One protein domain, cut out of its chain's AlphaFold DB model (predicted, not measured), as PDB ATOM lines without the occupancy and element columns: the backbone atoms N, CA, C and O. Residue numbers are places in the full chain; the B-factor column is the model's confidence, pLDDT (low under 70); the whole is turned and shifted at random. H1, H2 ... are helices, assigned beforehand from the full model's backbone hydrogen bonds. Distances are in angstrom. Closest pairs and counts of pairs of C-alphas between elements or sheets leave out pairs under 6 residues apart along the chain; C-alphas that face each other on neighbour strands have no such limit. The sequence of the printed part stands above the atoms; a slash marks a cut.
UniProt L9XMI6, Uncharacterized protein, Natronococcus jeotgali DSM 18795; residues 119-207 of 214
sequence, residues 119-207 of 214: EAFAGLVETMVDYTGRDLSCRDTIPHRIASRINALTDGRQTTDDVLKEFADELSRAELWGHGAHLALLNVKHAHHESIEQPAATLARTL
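AT A GLANCE: This is residues 119 to 207 of the 214 residues of an uncharacterized protein of Natronococcus jeotgali DSM 18795 (UniProt L9XMI6). Four helices, H3, H4, H5 and H6, form a zigzag row, each running the opposite way to the one before, and the longest helix, H1, crosses one side of the row over H3 and H4. The short H2 lies at the H3 end of this elongated body, and H6 makes the other end. The printed part has 89 residues with six named helices, H1 to H6 in order, and no named strand: all helix. It is only just compact, close to loose, with a radius of gyration of the C-alphas of 14.2 A and spans of 44 by 28 by 18 A.

IN THESE COORDINATES: H1, residues 119 to 132, begins at C-alpha 119 (-14.044, 77.042, 49.058) and is 20.2 A long. H2 is residues 136 to 139, H3 144 to 154, 14.8 A, and H4 160 to 171, 16.4 A. H5, residues 179 to 191, measures 18.3 A; H6, residues 197 to 207, measures 15.4 A and ends at C-alpha 207 (-15.776, 62.447, 62.590).

HOW THE PARTS SIT: H1 touches H4 at a steep tilt of 54 degrees, opposite ways, the closest C-alphas, of Val 125 and Leu 164, 6.4 A apart. With residues 128 to 132 alone it touches H3, about perpendicular at 74 degrees; C-alphas 132 and 154 are closest, at 5.1 A. H3 and H4 are close but not clearly touching; their closest C-alphas, 149 and 163, are 7.1 A apart. H4 and H5 form a helical hairpin at a shallow tilt of 34 degrees, only just short of steep; C-alphas 168 and 181 are closest, at 4.9 A. H5 and H6 form another, at 19 degrees, with C-alphas 186 and 199 closest, at 6.0 A. H2 is close to H3 but not clearly touching, C-alphas 139 and 147 being closest, at 6.3 A. Each O i to N i+4 pair is within hydrogen-bond range in H4, H5 and H6; 8 of 10 are in H1 and 6 of 7 in H3, and H2 is too short for such a pair.

THE WHOLE: The C-alphas farthest apart, of Asp 135 and Arg 205, are 44.6 A apart. The printed part has no cut and no long link. Residues 138 and 140 to 141 have pLDDT under 70.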
ATOM      1  N   GLU A 119     -14.057  75.812  49.854       95.38
ATOM      2  CA  GLU A 119     -14.044  77.042  49.058       95.38
ATOM      3  C   GLU A 119     -13.770  78.305  49.888       95.38
ATOM      4  O   GLU A 119     -13.299  79.295  49.333       95.38
ATOM      5  N   ALA A 120     -14.044  78.296  51.197       97.00
ATOM      6  CA  ALA A 120     -13.711  79.405  52.092       97.00
ATOM      7  C   ALA A 120     -12.197  79.568  52.247       97.00
ATOM      8  O   ALA A 120     -11.682  80.682  52.171       97.00
ATOM      9  N   PHE A 121     -11.469  78.456  52.355       96.75
ATOM     10  CA  PHE A 121     -10.009  78.469  52.425       96.75
ATOM     11  C   PHE A 121      -9.376  78.908  51.102       96.75
ATOM     12  O   PHE A 121      -8.445  79.708  51.109       96.75
ATOM     13  N   ALA A 122      -9.899  78.440  49.964       94.94
ATOM     14  CA  ALA A 122      -9.450  78.923  48.657       94.94
ATOM     15  C   ALA A 122      -9.697  80.435  48.511       94.94
ATOM     16  O   ALA A 122      -8.784  81.179  48.162       94.94
ATOM     17  N   GLY A 123     -10.895  80.892  48.883       95.50
ATOM     18  CA  GLY A 123     -11.275  82.301  48.866       95.50
ATOM     19  C   GLY A 123     -10.392  83.196  49.740       95.50
ATOM     20  O   GLY A 123     -10.045  84.298  49.332       95.50
ATOM     21  N   LEU A 124      -9.973  82.713  50.912       95.44
ATOM     22  CA  LEU A 124      -9.005  83.406  51.764       95.44
ATOM     23  C   LEU A 124      -7.676  83.652  51.034       95.44
ATOM     24  O   LEU A 124      -7.128  84.752  51.091       95.44
ATOM     25  N   VAL A 125      -7.150  82.634  50.347       95.31
ATOM     26  CA  VAL A 125      -5.885  82.757  49.609       95.31
ATOM     27  C   VAL A 125      -6.051  83.639  48.372       95.31
ATOM     28  O   VAL A 125      -5.158  84.432  48.085       95.31
ATOM     29  N   GLU A 126      -7.193  83.579  47.682       93.81
ATOM     30  CA  GLU A 126      -7.532  84.514  46.597       93.81
ATOM     31  C   GLU A 126      -7.478  85.969  47.083       93.81
ATOM     32  O   GLU A 126      -6.783  86.789  46.482       93.81
ATOM     33  N   THR A 127      -8.094  86.275  48.232       92.50
ATOM     34  CA  THR A 127      -8.011  87.608  48.848       92.50
ATOM     35  C   THR A 127      -6.560  88.020  49.120       92.50
ATOM     36  O   THR A 127      -6.194  89.172  48.897       92.50
ATOM     37  N   MET A 128      -5.691  87.101  49.556       91.75
ATOM     38  CA  MET A 128      -4.263  87.395  49.757       91.75
ATOM     39  C   MET A 128      -3.517  87.664  48.447       91.75
ATOM     40  O   MET A 128      -2.654  88.543  48.401       91.75
ATOM     41  N   VAL A 129      -3.841  86.930  47.382       91.19
ATOM     42  CA  VAL A 129      -3.269  87.151  46.047       91.19
ATOM     43  C   VAL A 129      -3.648  88.527  45.522       91.19
ATOM     44  O   VAL A 129      -2.787  89.211  44.971       91.19
ATOM     45  N   ASP A 130      -4.872  88.995  45.759       88.44
ATOM     46  CA  ASP A 130      -5.293  90.332  45.334       88.44
ATOM     47  C   ASP A 130      -4.404  91.443  45.922       88.44
ATOM     48  O   ASP A 130      -4.164  92.457  45.263       88.44
ATOM     49  N   TYR A 131      -3.826  91.248  47.113       85.12
ATOM     50  CA  TYR A 131      -2.845  92.179  47.689       85.12
ATOM     51  C   TYR A 131      -1.456  92.117  47.059       85.12
ATOM     52  O   TYR A 131      -0.684  93.074  47.183       85.12
ATOM     53  N   THR A 132      -1.105  91.022  46.383       80.00
ATOM     54  CA  THR A 132       0.178  90.921  45.670       80.00
ATOM     55  C   THR A 132       0.261  91.940  44.531       80.00
ATOM     56  O   THR A 132       1.338  92.465  44.267       80.00
ATOM     57  N   GLY A 133      -0.884  92.280  43.923       74.31
ATOM     58  CA  GLY A 133      -1.003  93.275  42.854       74.31
ATOM     59  C   GLY A 133      -1.249  94.716  43.315       74.31
ATOM     60  O   GLY A 133      -1.323  95.608  42.469       74.31
ATOM     61  N   ARG A 134      -1.396  94.961  44.624       78.50
ATOM     62  CA  ARG A 134      -1.627  96.296  45.207       78.50
ATOM     63  C   ARG A 134      -0.324  96.942  45.677       78.50
ATOM     64  O   ARG A 134       0.696  96.271  45.836       78.50
ATOM     65  N   ASP A 135      -0.372  98.253  45.910       73.81
ATOM     66  CA  ASP A 135       0.739  98.987  46.520       73.81
ATOM     67  C   ASP A 135       1.086  98.395  47.900       73.81
ATOM     68  O   ASP A 135       0.205  97.931  48.628       73.81
ATOM     69  N   LEU A 136       2.372  98.405  48.268       70.88
ATOM     70  CA  LEU A 136       2.837  97.854  49.544       70.88
ATOM     71  C   LEU A 136       2.188  98.552  50.748       70.88
ATOM     72  O   LEU A 136       1.935  97.890  51.750       70.88
ATOM     73  N   SER A 137       1.860  99.841  50.629       73.75
ATOM     74  CA  SER A 137       1.158 100.602  51.673       73.75
ATOM     75  C   SER A 137      -0.243 100.063  51.984       73.75
ATOM     76  O   SER A 137      -0.713 100.191  53.111       73.75
ATOM     77  N   CYS A 138      -0.893  99.367  51.042       69.00
ATOM     78  CA  CYS A 138      -2.170  98.691  51.291       69.00
ATOM     79  C   CYS A 138      -2.042  97.505  52.261       69.00
ATOM     80  O   CYS A 138      -3.057  96.938  52.656       69.00
ATOM     81  N   ARG A 139      -0.815  97.085  52.605       71.56
ATOM     82  CA  ARG A 139      -0.554  95.970  53.526       71.56
ATOM     83  C   ARG A 139      -0.361  96.423  54.967       71.56
ATOM     84  O   ARG A 139      -0.414  95.578  55.855       71.56
ATOM     85  N   ASP A 140      -0.172  97.719  55.209       69.12
ATOM     86  CA  ASP A 140       0.063  98.262  56.553       69.12
ATOM     87  C   ASP A 140      -1.176  98.143  57.457       69.12
ATOM     88  O   ASP A 140      -1.056  98.124  58.681       69.12
ATOM     89  N   THR A 141      -2.363  98.024  56.859       69.88
ATOM     90  CA  THR A 141      -3.638  97.805  57.559       69.88
ATOM     91  C   THR A 141      -3.945  96.326  57.803       69.88
ATOM     92  O   THR A 141      -4.863  96.013  58.558       69.88
ATOM     93  N   ILE A 142      -3.179  95.410  57.203       75.19
ATOM     94  CA  ILE A 142      -3.391  93.965  57.314       75.19
ATOM     95  C   ILE A 142      -2.595  93.422  58.510       75.19
ATOM     96  O   ILE A 142      -1.434  93.800  58.705       75.19
ATOM     97  N   PRO A 143      -3.137  92.460  59.279       78.81
ATOM     98  CA  PRO A 143      -2.385  91.768  60.321       78.81
ATOM     99  C   PRO A 143      -1.030  91.228  59.830       78.81
ATOM    100  O   PRO A 143      -0.938  90.554  58.800       78.81
ATOM    101  N   HIS A 144       0.039  91.478  60.597       79.00
ATOM    102  CA  HIS A 144       1.430  91.214  60.186       79.00
ATOM    103  C   HIS A 144       1.683  89.775  59.700       79.00
ATOM    104  O   HIS A 144       2.451  89.542  58.766       79.00
ATOM    105  N   ARG A 145       1.025  88.790  60.317       77.56
ATOM    106  CA  ARG A 145       1.155  87.374  59.948       77.56
ATOM    107  C   ARG A 145       0.559  87.069  58.572       77.56
ATOM    108  O   ARG A 145       1.164  86.326  57.804       77.56
ATOM    109  N   ILE A 146      -0.571  87.690  58.234       87.06
ATOM    110  CA  ILE A 146      -1.167  87.619  56.894       87.06
ATOM    111  C   ILE A 146      -0.258  88.343  55.891       87.06
ATOM    112  O   ILE A 146       0.058  87.796  54.834       87.06
ATOM    113  N   ALA A 147       0.258  89.522  56.259       86.75
ATOM    114  CA  ALA A 147       1.194  90.277  55.428       86.75
ATOM    115  C   ALA A 147       2.458  89.466  55.086       86.75
ATOM    116  O   ALA A 147       2.943  89.525  53.957       86.75
ATOM    117  N   SER A 148       2.968  88.654  56.019       87.12
ATOM    118  CA  SER A 148       4.115  87.769  55.775       87.12
ATOM    119  C   SER A 148       3.858  86.760  54.649       87.12
ATOM    120  O   SER A 148       4.699  86.602  53.760       87.12
ATOM    121  N   ARG A 149       2.672  86.139  54.621       89.69
ATOM    122  CA  ARG A 149       2.283  85.206  53.549       89.69
ATOM    123  C   ARG A 149       2.036  85.912  52.222       89.69
ATOM    124  O   ARG A 149       2.499  85.441  51.188       89.69
ATOM    125  N   ILE A 150       1.406  87.087  52.248       90.38
ATOM    126  CA  ILE A 150       1.258  87.935  51.054       90.38
ATOM    127  C   ILE A 150       2.635  88.288  50.473       90.38
ATOM    128  O   ILE A 150       2.825  88.240  49.257       90.38
ATOM    129  N   ASN A 151       3.620  88.609  51.315       89.75
ATOM    130  CA  ASN A 151       4.986  88.884  50.868       89.75
ATOM    131  C   ASN A 151       5.636  87.640  50.246       89.75
ATOM    132  O   ASN A 151       6.234  87.741  49.180       89.75
ATOM    133  N   ALA A 152       5.475  86.460  50.850       90.44
ATOM    134  CA  ALA A 152       6.000  85.215  50.287       90.44
ATOM    135  C   ALA A 152       5.387  84.868  48.915       90.44
ATOM    136  O   ALA A 152       6.125  84.448  48.021       90.44
ATOM    137  N   LEU A 153       4.084  85.116  48.726       92.62
ATOM    138  CA  LEU A 153       3.405  85.026  47.425       92.62
ATOM    139  C   LEU A 153       3.950  86.060  46.429       92.62
ATOM    140  O   LEU A 153       4.284  85.717  45.299       92.62
ATOM    141  N   THR A 154       4.088  87.320  46.858       90.06
ATOM    142  CA  THR A 154       4.586  88.431  46.021       90.06
ATOM    143  C   THR A 154       6.003  88.159  45.510       90.06
ATOM    144  O   THR A 154       6.301  88.401  44.343       90.06
ATOM    145  N   ASP A 155       6.869  87.624  46.372       90.12
ATOM    146  CA  ASP A 155       8.262  87.307  46.050       90.12
ATOM    147  C   ASP A 155       8.407  86.013  45.224       90.12
ATOM    148  O   ASP A 155       9.523  85.642  44.850       90.12
ATOM    149  N   GLY A 156       7.312  85.278  44.990       90.31
ATOM    150  CA  GLY A 156       7.323  83.970  44.332       90.31
ATOM    151  C   GLY A 156       7.996  82.862  45.151       90.31
ATOM    152  O   GLY A 156       8.406  81.847  44.590       90.31
ATOM    153  N   ARG A 157       8.145  83.050  46.470       93.44
ATOM    154  CA  ARG A 157       8.702  82.038  47.387       93.44
ATOM    155  C   ARG A 157       7.700  80.942  47.733       93.44
ATOM    156  O   ARG A 157       8.121  79.850  48.099       93.44
ATOM    157  N   GLN A 158       6.411  81.247  47.634       94.25
ATOM    158  CA  GLN A 158       5.309  80.313  47.831       94.25
ATOM    159  C   GLN A 158       4.300  80.470  46.694       94.25
ATOM    160  O   GLN A 158       4.106  81.569  46.172       94.25
ATOM    161  N   THR A 159       3.662  79.370  46.320       94.25
ATOM    162  CA  THR A 159       2.478  79.366  45.455       94.25
ATOM    163  C   THR A 159       1.202  79.530  46.284       94.25
ATOM    164  O   THR A 159       1.218  79.428  47.513       94.25
ATOM    165  N   THR A 160       0.070  79.769  45.616       94.12
ATOM    166  CA  THR A 160      -1.251  79.783  46.267       94.12
ATOM    167  C   THR A 160      -1.539  78.473  46.984       94.12
ATOM    168  O   THR A 160      -2.054  78.479  48.098       94.12
ATOM    169  N   ASP A 161      -1.154  77.356  46.372       95.31
ATOM    170  CA  ASP A 161      -1.402  76.034  46.925       95.31
ATOM    171  C   ASP A 161      -0.509  75.747  48.135       95.31
ATOM    172  O   ASP A 161      -0.977  75.149  49.105       95.31
ATOM    173  N   ASP A 162       0.740  76.234  48.134       94.88
ATOM    174  CA  ASP A 162       1.624  76.153  49.304       94.88
ATOM    175  C   ASP A 162       1.009  76.894  50.497       94.88
ATOM    176  O   ASP A 162       0.904  76.339  51.592       94.88
ATOM    177  N   VAL A 163       0.533  78.123  50.274       95.25
ATOM    178  CA  VAL A 163      -0.116  78.934  51.315       95.25
ATOM    179  C   VAL A 163      -1.414  78.290  51.801       95.25
ATOM    180  O   VAL A 163      -1.644  78.221  53.009       95.25
ATOM    181  N   LEU A 164      -2.251  77.785  50.889       96.25
ATOM    182  CA  LEU A 164      -3.492  77.085  51.230       96.25
ATOM    183  C   LEU A 164      -3.214  75.846  52.084       96.25
ATOM    184  O   LEU A 164      -3.879  75.619  53.096       96.25
ATOM    185  N   LYS A 165      -2.219  75.052  51.684       96.06
ATOM    186  CA  LYS A 165      -1.801  73.846  52.394       96.06
ATOM    187  C   LYS A 165      -1.281  74.163  53.786       96.06
ATOM    188  O   LYS A 165      -1.673  73.477  54.723       96.06
ATOM    189  N   GLU A 166      -0.443  75.186  53.935       94.75
ATOM    190  CA  GLU A 166       0.055  75.625  55.243       94.75
ATOM    191  C   GLU A 166      -1.077  76.108  56.149       94.75
ATOM    192  O   GLU A 166      -1.140  75.701  57.306       94.75
ATOM    193  N   PHE A 167      -2.012  76.910  55.628       93.56
ATOM    194  CA  PHE A 167      -3.191  77.327  56.387       93.56
ATOM    195  C   PHE A 167      -4.019  76.135  56.851       93.56
ATOM    196  O   PHE A 167      -4.311  76.016  58.036       93.56
ATOM    197  N   ALA A 168      -4.387  75.245  55.932       95.44
ATOM    198  CA  ALA A 168      -5.219  74.100  56.263       95.44
ATOM    199  C   ALA A 168      -4.516  73.158  57.256       95.44
ATOM    200  O   ALA A 168      -5.144  72.670  58.191       95.44
ATOM    201  N   ASP A 169      -3.206  72.945  57.103       95.19
ATOM    202  CA  ASP A 169      -2.394  72.132  58.013       95.19
ATOM    203  C   ASP A 169      -2.289  72.753  59.412       95.19
ATOM    204  O   ASP A 169      -2.490  72.051  60.401       95.19
ATOM    205  N   GLU A 170      -2.032  74.061  59.511       94.62
ATOM    206  CA  GLU A 170      -2.008  74.783  60.788       94.62
ATOM    207  C   GLU A 170      -3.364  74.750  61.491       94.62
ATOM    208  O   GLU A 170      -3.433  74.428  62.675       94.62
ATOM    209  N   LEU A 171      -4.434  75.065  60.762       94.94
ATOM    210  CA  LEU A 171      -5.780  75.149  61.317       94.94
ATOM    211  C   LEU A 171      -6.301  73.776  61.733       94.94
ATOM    212  O   LEU A 171      -6.839  73.642  62.818       94.94
ATOM    213  N   SER A 172      -6.029  72.729  60.955       94.50
ATOM    214  CA  SER A 172      -6.439  71.357  61.294       94.50
ATOM    215  C   SER A 172      -5.799  70.787  62.568       94.50
ATOM    216  O   SER A 172      -6.154  69.696  63.008       94.50
ATOM    217  N   ARG A 173      -4.801  71.472  63.138       92.81
ATOM    218  CA  ARG A 173      -4.159  71.097  64.409       92.81
ATOM    219  C   ARG A 173      -4.667  71.913  65.592       92.81
ATOM    220  O   ARG A 173      -4.282  71.618  66.720       92.81
ATOM    221  N   ALA A 174      -5.447  72.956  65.335       93.62
ATOM    222  CA  ALA A 174      -5.968  73.848  66.351       93.62
ATOM    223  C   ALA A 174      -7.365  73.386  66.768       93.62
ATOM    224  O   ALA A 174      -8.235  73.235  65.919       93.62
ATOM    225  N   GLU A 175      -7.584  73.216  68.071       92.56
ATOM    226  CA  GLU A 175      -8.860  72.734  68.629       92.56
ATOM    227  C   GLU A 175     -10.055  73.619  68.248       92.56
ATOM    228  O   GLU A 175     -11.146  73.109  68.038       92.56
ATOM    229  N   LEU A 176      -9.836  74.930  68.095       94.94
ATOM    230  CA  LEU A 176     -10.871  75.877  67.676       94.94
ATOM    231  C   LEU A 176     -11.409  75.598  66.263       94.94
ATOM    232  O   LEU A 176     -12.495  76.059  65.937       94.94
ATOM    233  N   TRP A 177     -10.650  74.946  65.382       95.69
ATOM    234  CA  TRP A 177     -10.984  74.884  63.960       95.69
ATOM    235  C   TRP A 177     -11.593  73.540  63.573       95.69
ATOM    236  O   TRP A 177     -11.028  72.480  63.828       95.69
ATOM    237  N   GLY A 178     -12.745  73.606  62.909       93.88
ATOM    238  CA  GLY A 178     -13.554  72.445  62.570       93.88
ATOM    239  C   GLY A 178     -13.025  71.598  61.408       93.88
ATOM    240  O   GLY A 178     -11.955  71.815  60.824       93.88
ATOM    241  N   HIS A 179     -13.841  70.611  61.031       94.75
ATOM    242  CA  HIS A 179     -13.525  69.596  60.018       94.75
ATOM    243  C   HIS A 179     -13.211  70.173  58.631       94.75
ATOM    244  O   HIS A 179     -12.496  69.542  57.847       94.75
ATOM    245  N   GLY A 180     -13.688  71.375  58.318       95.94
ATOM    246  CA  GLY A 180     -13.369  72.094  57.092       95.94
ATOM    247  C   GLY A 180     -11.874  72.273  56.854       95.94
ATOM    248  O   GLY A 180     -11.421  72.127  55.716       95.94
ATOM    249  N   ALA A 181     -11.079  72.490  57.908       96.06
ATOM    250  CA  ALA A 181      -9.625  72.602  57.790       96.06
ATOM    251  C   ALA A 181      -8.985  71.271  57.356       96.06
ATOM    252  O   ALA A 181      -8.144  71.238  56.454       96.06
ATOM    253  N   HIS A 182      -9.438  70.149  57.925       96.00
ATOM    254  CA  HIS A 182      -9.006  68.813  57.509       96.00
ATOM    255  C   HIS A 182      -9.397  68.506  56.060       96.00
ATOM    256  O   HIS A 182      -8.592  67.963  55.298       96.00
ATOM    257  N   LEU A 183     -10.620  68.869  55.665       96.75
ATOM    258  CA  LEU A 183     -11.117  68.694  54.302       96.75
ATOM    259  C   LEU A 183     -10.322  69.530  53.294       96.75
ATOM    260  O   LEU A 183      -9.946  69.015  52.241       96.75
ATOM    261  N   ALA A 184     -10.015  70.787  53.620       97.06
ATOM    262  CA  ALA A 184      -9.186  71.651  52.786       97.06
ATOM    263  C   ALA A 184      -7.770  71.076  52.615       97.06
ATOM    264  O   ALA A 184      -7.274  70.999  51.489       97.06
ATOM    265  N   LEU A 185      -7.157  70.587  53.701       96.56
ATOM    266  CA  LEU A 185      -5.834  69.958  53.673       96.56
ATOM    267  C   LEU A 185      -5.821  68.686  52.816       96.56
ATOM    268  O   LEU A 185      -4.886  68.448  52.049       96.56
ATOM    269  N   LEU A 186      -6.851  67.851  52.952       96.69
ATOM    270  CA  LEU A 186      -6.997  66.641  52.152       96.69
ATOM    271  C   LEU A 186      -7.193  66.983  50.673       96.69
ATOM    272  O   LEU A 186      -6.552  66.369  49.821       96.69
ATOM    273  N   ASN A 187      -8.026  67.982  50.371       96.56
ATOM    274  CA  ASN A 187      -8.302  68.419  49.009       96.56
ATOM    275  C   ASN A 187      -7.047  68.945  48.303       96.56
ATOM    276  O   ASN A 187      -6.752  68.497  47.197       96.56
ATOM    277  N   VAL A 188      -6.272  69.830  48.945       96.31
ATOM    278  CA  VAL A 188      -5.036  70.363  48.344       96.31
ATOM    279  C   VAL A 188      -3.998  69.255  48.145       96.31
ATOM    280  O   VAL A 188      -3.459  69.107  47.053       96.31
ATOM    281  N   LYS A 189      -3.789  68.371  49.133       96.06
ATOM    282  CA  LYS A 189      -2.873  67.226  48.979       96.06
ATOM    283  C   LYS A 189      -3.290  66.299  47.841       96.06
ATOM    284  O   LYS A 189      -2.449  65.892  47.041       96.06
ATOM    285  N   HIS A 190      -4.582  65.994  47.742       96.19
ATOM    286  CA  HIS A 190      -5.112  65.166  46.665       96.19
ATOM    287  C   HIS A 190      -4.915  65.820  45.289       96.19
ATOM    288  O   HIS A 190      -4.497  65.143  44.349       96.19
ATOM    289  N   ALA A 191      -5.157  67.131  45.176       95.12
ATOM    290  CA  ALA A 191      -4.964  67.887  43.937       95.12
ATOM    291  C   ALA A 191      -3.507  67.851  43.438       95.12
ATOM    292  O   ALA A 191      -3.277  67.814  42.231       95.12
ATOM    293  N   HIS A 192      -2.532  67.774  44.349       93.62
ATOM    294  CA  HIS A 192      -1.106  67.633  44.022       93.62
ATOM    295  C   HIS A 192      -0.609  66.186  43.935       93.62
ATOM    296  O   HIS A 192       0.596  65.960  43.832       93.62
ATOM    297  N   HIS A 193      -1.512  65.199  43.953       93.19
ATOM    298  CA  HIS A 193      -1.162  63.776  43.956       93.19
ATOM    299  C   HIS A 193      -0.230  63.372  45.114       93.19
ATOM    300  O   HIS A 193       0.580  62.451  44.988       93.19
ATOM    301  N   GLU A 194      -0.341  64.053  46.255       94.75
ATOM    302  CA  GLU A 194       0.338  63.664  47.486       94.75
ATOM    303  C   GLU A 194      -0.417  62.536  48.204       94.75
ATOM    304  O   GLU A 194      -1.601  62.292  47.969       94.75
ATOM    305  N   SER A 195       0.268  61.850  49.123       92.75
ATOM    306  CA  SER A 195      -0.354  60.841  49.987       92.75
ATOM    307  C   SER A 195      -1.421  61.475  50.887       92.75
ATOM    308  O   SER A 195      -1.164  62.449  51.605       92.75
ATOM    309  N   ILE A 196      -2.621  60.889  50.860       94.94
ATOM    310  CA  ILE A 196      -3.788  61.343  51.627       94.94
ATOM    311  C   ILE A 196      -4.250  60.335  52.677       94.94
ATOM    312  O   ILE A 196      -5.146  60.649  53.450       94.94
ATOM    313  N   GLU A 197      -3.642  59.149  52.754       94.38
ATOM    314  CA  GLU A 197      -4.076  58.071  53.648       94.38
ATOM    315  C   GLU A 197      -4.069  58.513  55.115       94.38
ATOM    316  O   GLU A 197      -5.031  58.274  55.840       94.38
ATOM    317  N   GLN A 198      -3.006  59.199  55.544       90.94
ATOM    318  CA  GLN A 198      -2.895  59.723  56.909       90.94
ATOM    319  C   GLN A 198      -3.895  60.866  57.178       90.94
ATOM    320  O   GLN A 198      -4.665  60.739  58.128       90.94
ATOM    321  N   PRO A 199      -3.964  61.940  56.359       89.31
ATOM    322  CA  PRO A 199      -5.010  62.960  56.493       89.31
ATOM    323  C   PRO A 199      -6.437  62.394  56.517       89.31
ATOM    324  O   PRO A 199      -7.227  62.779  57.374       89.31
ATOM    325  N   ALA A 200      -6.752  61.445  55.630       93.38
ATOM    326  CA  ALA A 200      -8.066  60.813  55.554       93.38
ATOM    327  C   ALA A 200      -8.377  59.990  56.809       93.38
ATOM    328  O   ALA A 200      -9.477  60.075  57.343       93.38
ATOM    329  N   ALA A 201      -7.403  59.227  57.315       92.31
ATOM    330  CA  ALA A 201      -7.558  58.464  58.548       92.31
ATOM    331  C   ALA A 201      -7.682  59.361  59.790       92.31
ATOM    332  O   ALA A 201      -8.325  58.973  60.762       92.31
ATOM    333  N   THR A 202      -7.054  60.539  59.796       89.88
ATOM    334  CA  THR A 202      -7.256  61.539  60.853       89.88
ATOM    335  C   THR A 202      -8.672  62.095  60.805       89.88
ATOM    336  O   THR A 202      -9.362  61.997  61.810       89.88
ATOM    337  N   LEU A 203      -9.135  62.560  59.641       91.62
ATOM    338  CA  LEU A 203     -10.498  63.070  59.479       91.62
ATOM    339  C   LEU A 203     -11.566  62.013  59.813       91.62
ATOM    340  O   LEU A 203     -12.574  62.305  60.440       91.62
ATOM    341  N   ALA A 204     -11.350  60.755  59.423       91.81
ATOM    342  CA  ALA A 204     -12.278  59.679  59.757       91.81
ATOM    343  C   ALA A 204     -12.390  59.452  61.275       91.81
ATOM    344  O   ALA A 204     -13.472  59.128  61.758       91.81
ATOM    345  N   ARG A 205     -11.289  59.621  62.023       89.12
ATOM    346  CA  ARG A 205     -11.291  59.516  63.489       89.12
ATOM    347  C   ARG A 205     -12.011  60.694  64.129       89.12
ATOM    348  O   ARG A 205     -12.902  60.450  64.925       89.12
ATOM    349  N   THR A 206     -11.708  61.926  63.716       84.81
ATOM    350  CA  THR A 206     -12.376  63.118  64.265       84.81
ATOM    351  C   THR A 206     -13.888  63.055  64.053       84.81
ATOM    352  O   THR A 206     -14.647  63.298  64.978       84.81
ATOM    353  N   LEU A 207     -14.345  62.628  62.871       86.00
ATOM    354  CA  LEU A 207     -15.776  62.447  62.590       86.00
ATOM    355  C   LEU A 207     -16.425  61.290  63.368       86.00
ATOM    356  O   LEU A 207     -17.644  61.263  63.509       86.00
TER     357      LEU A 207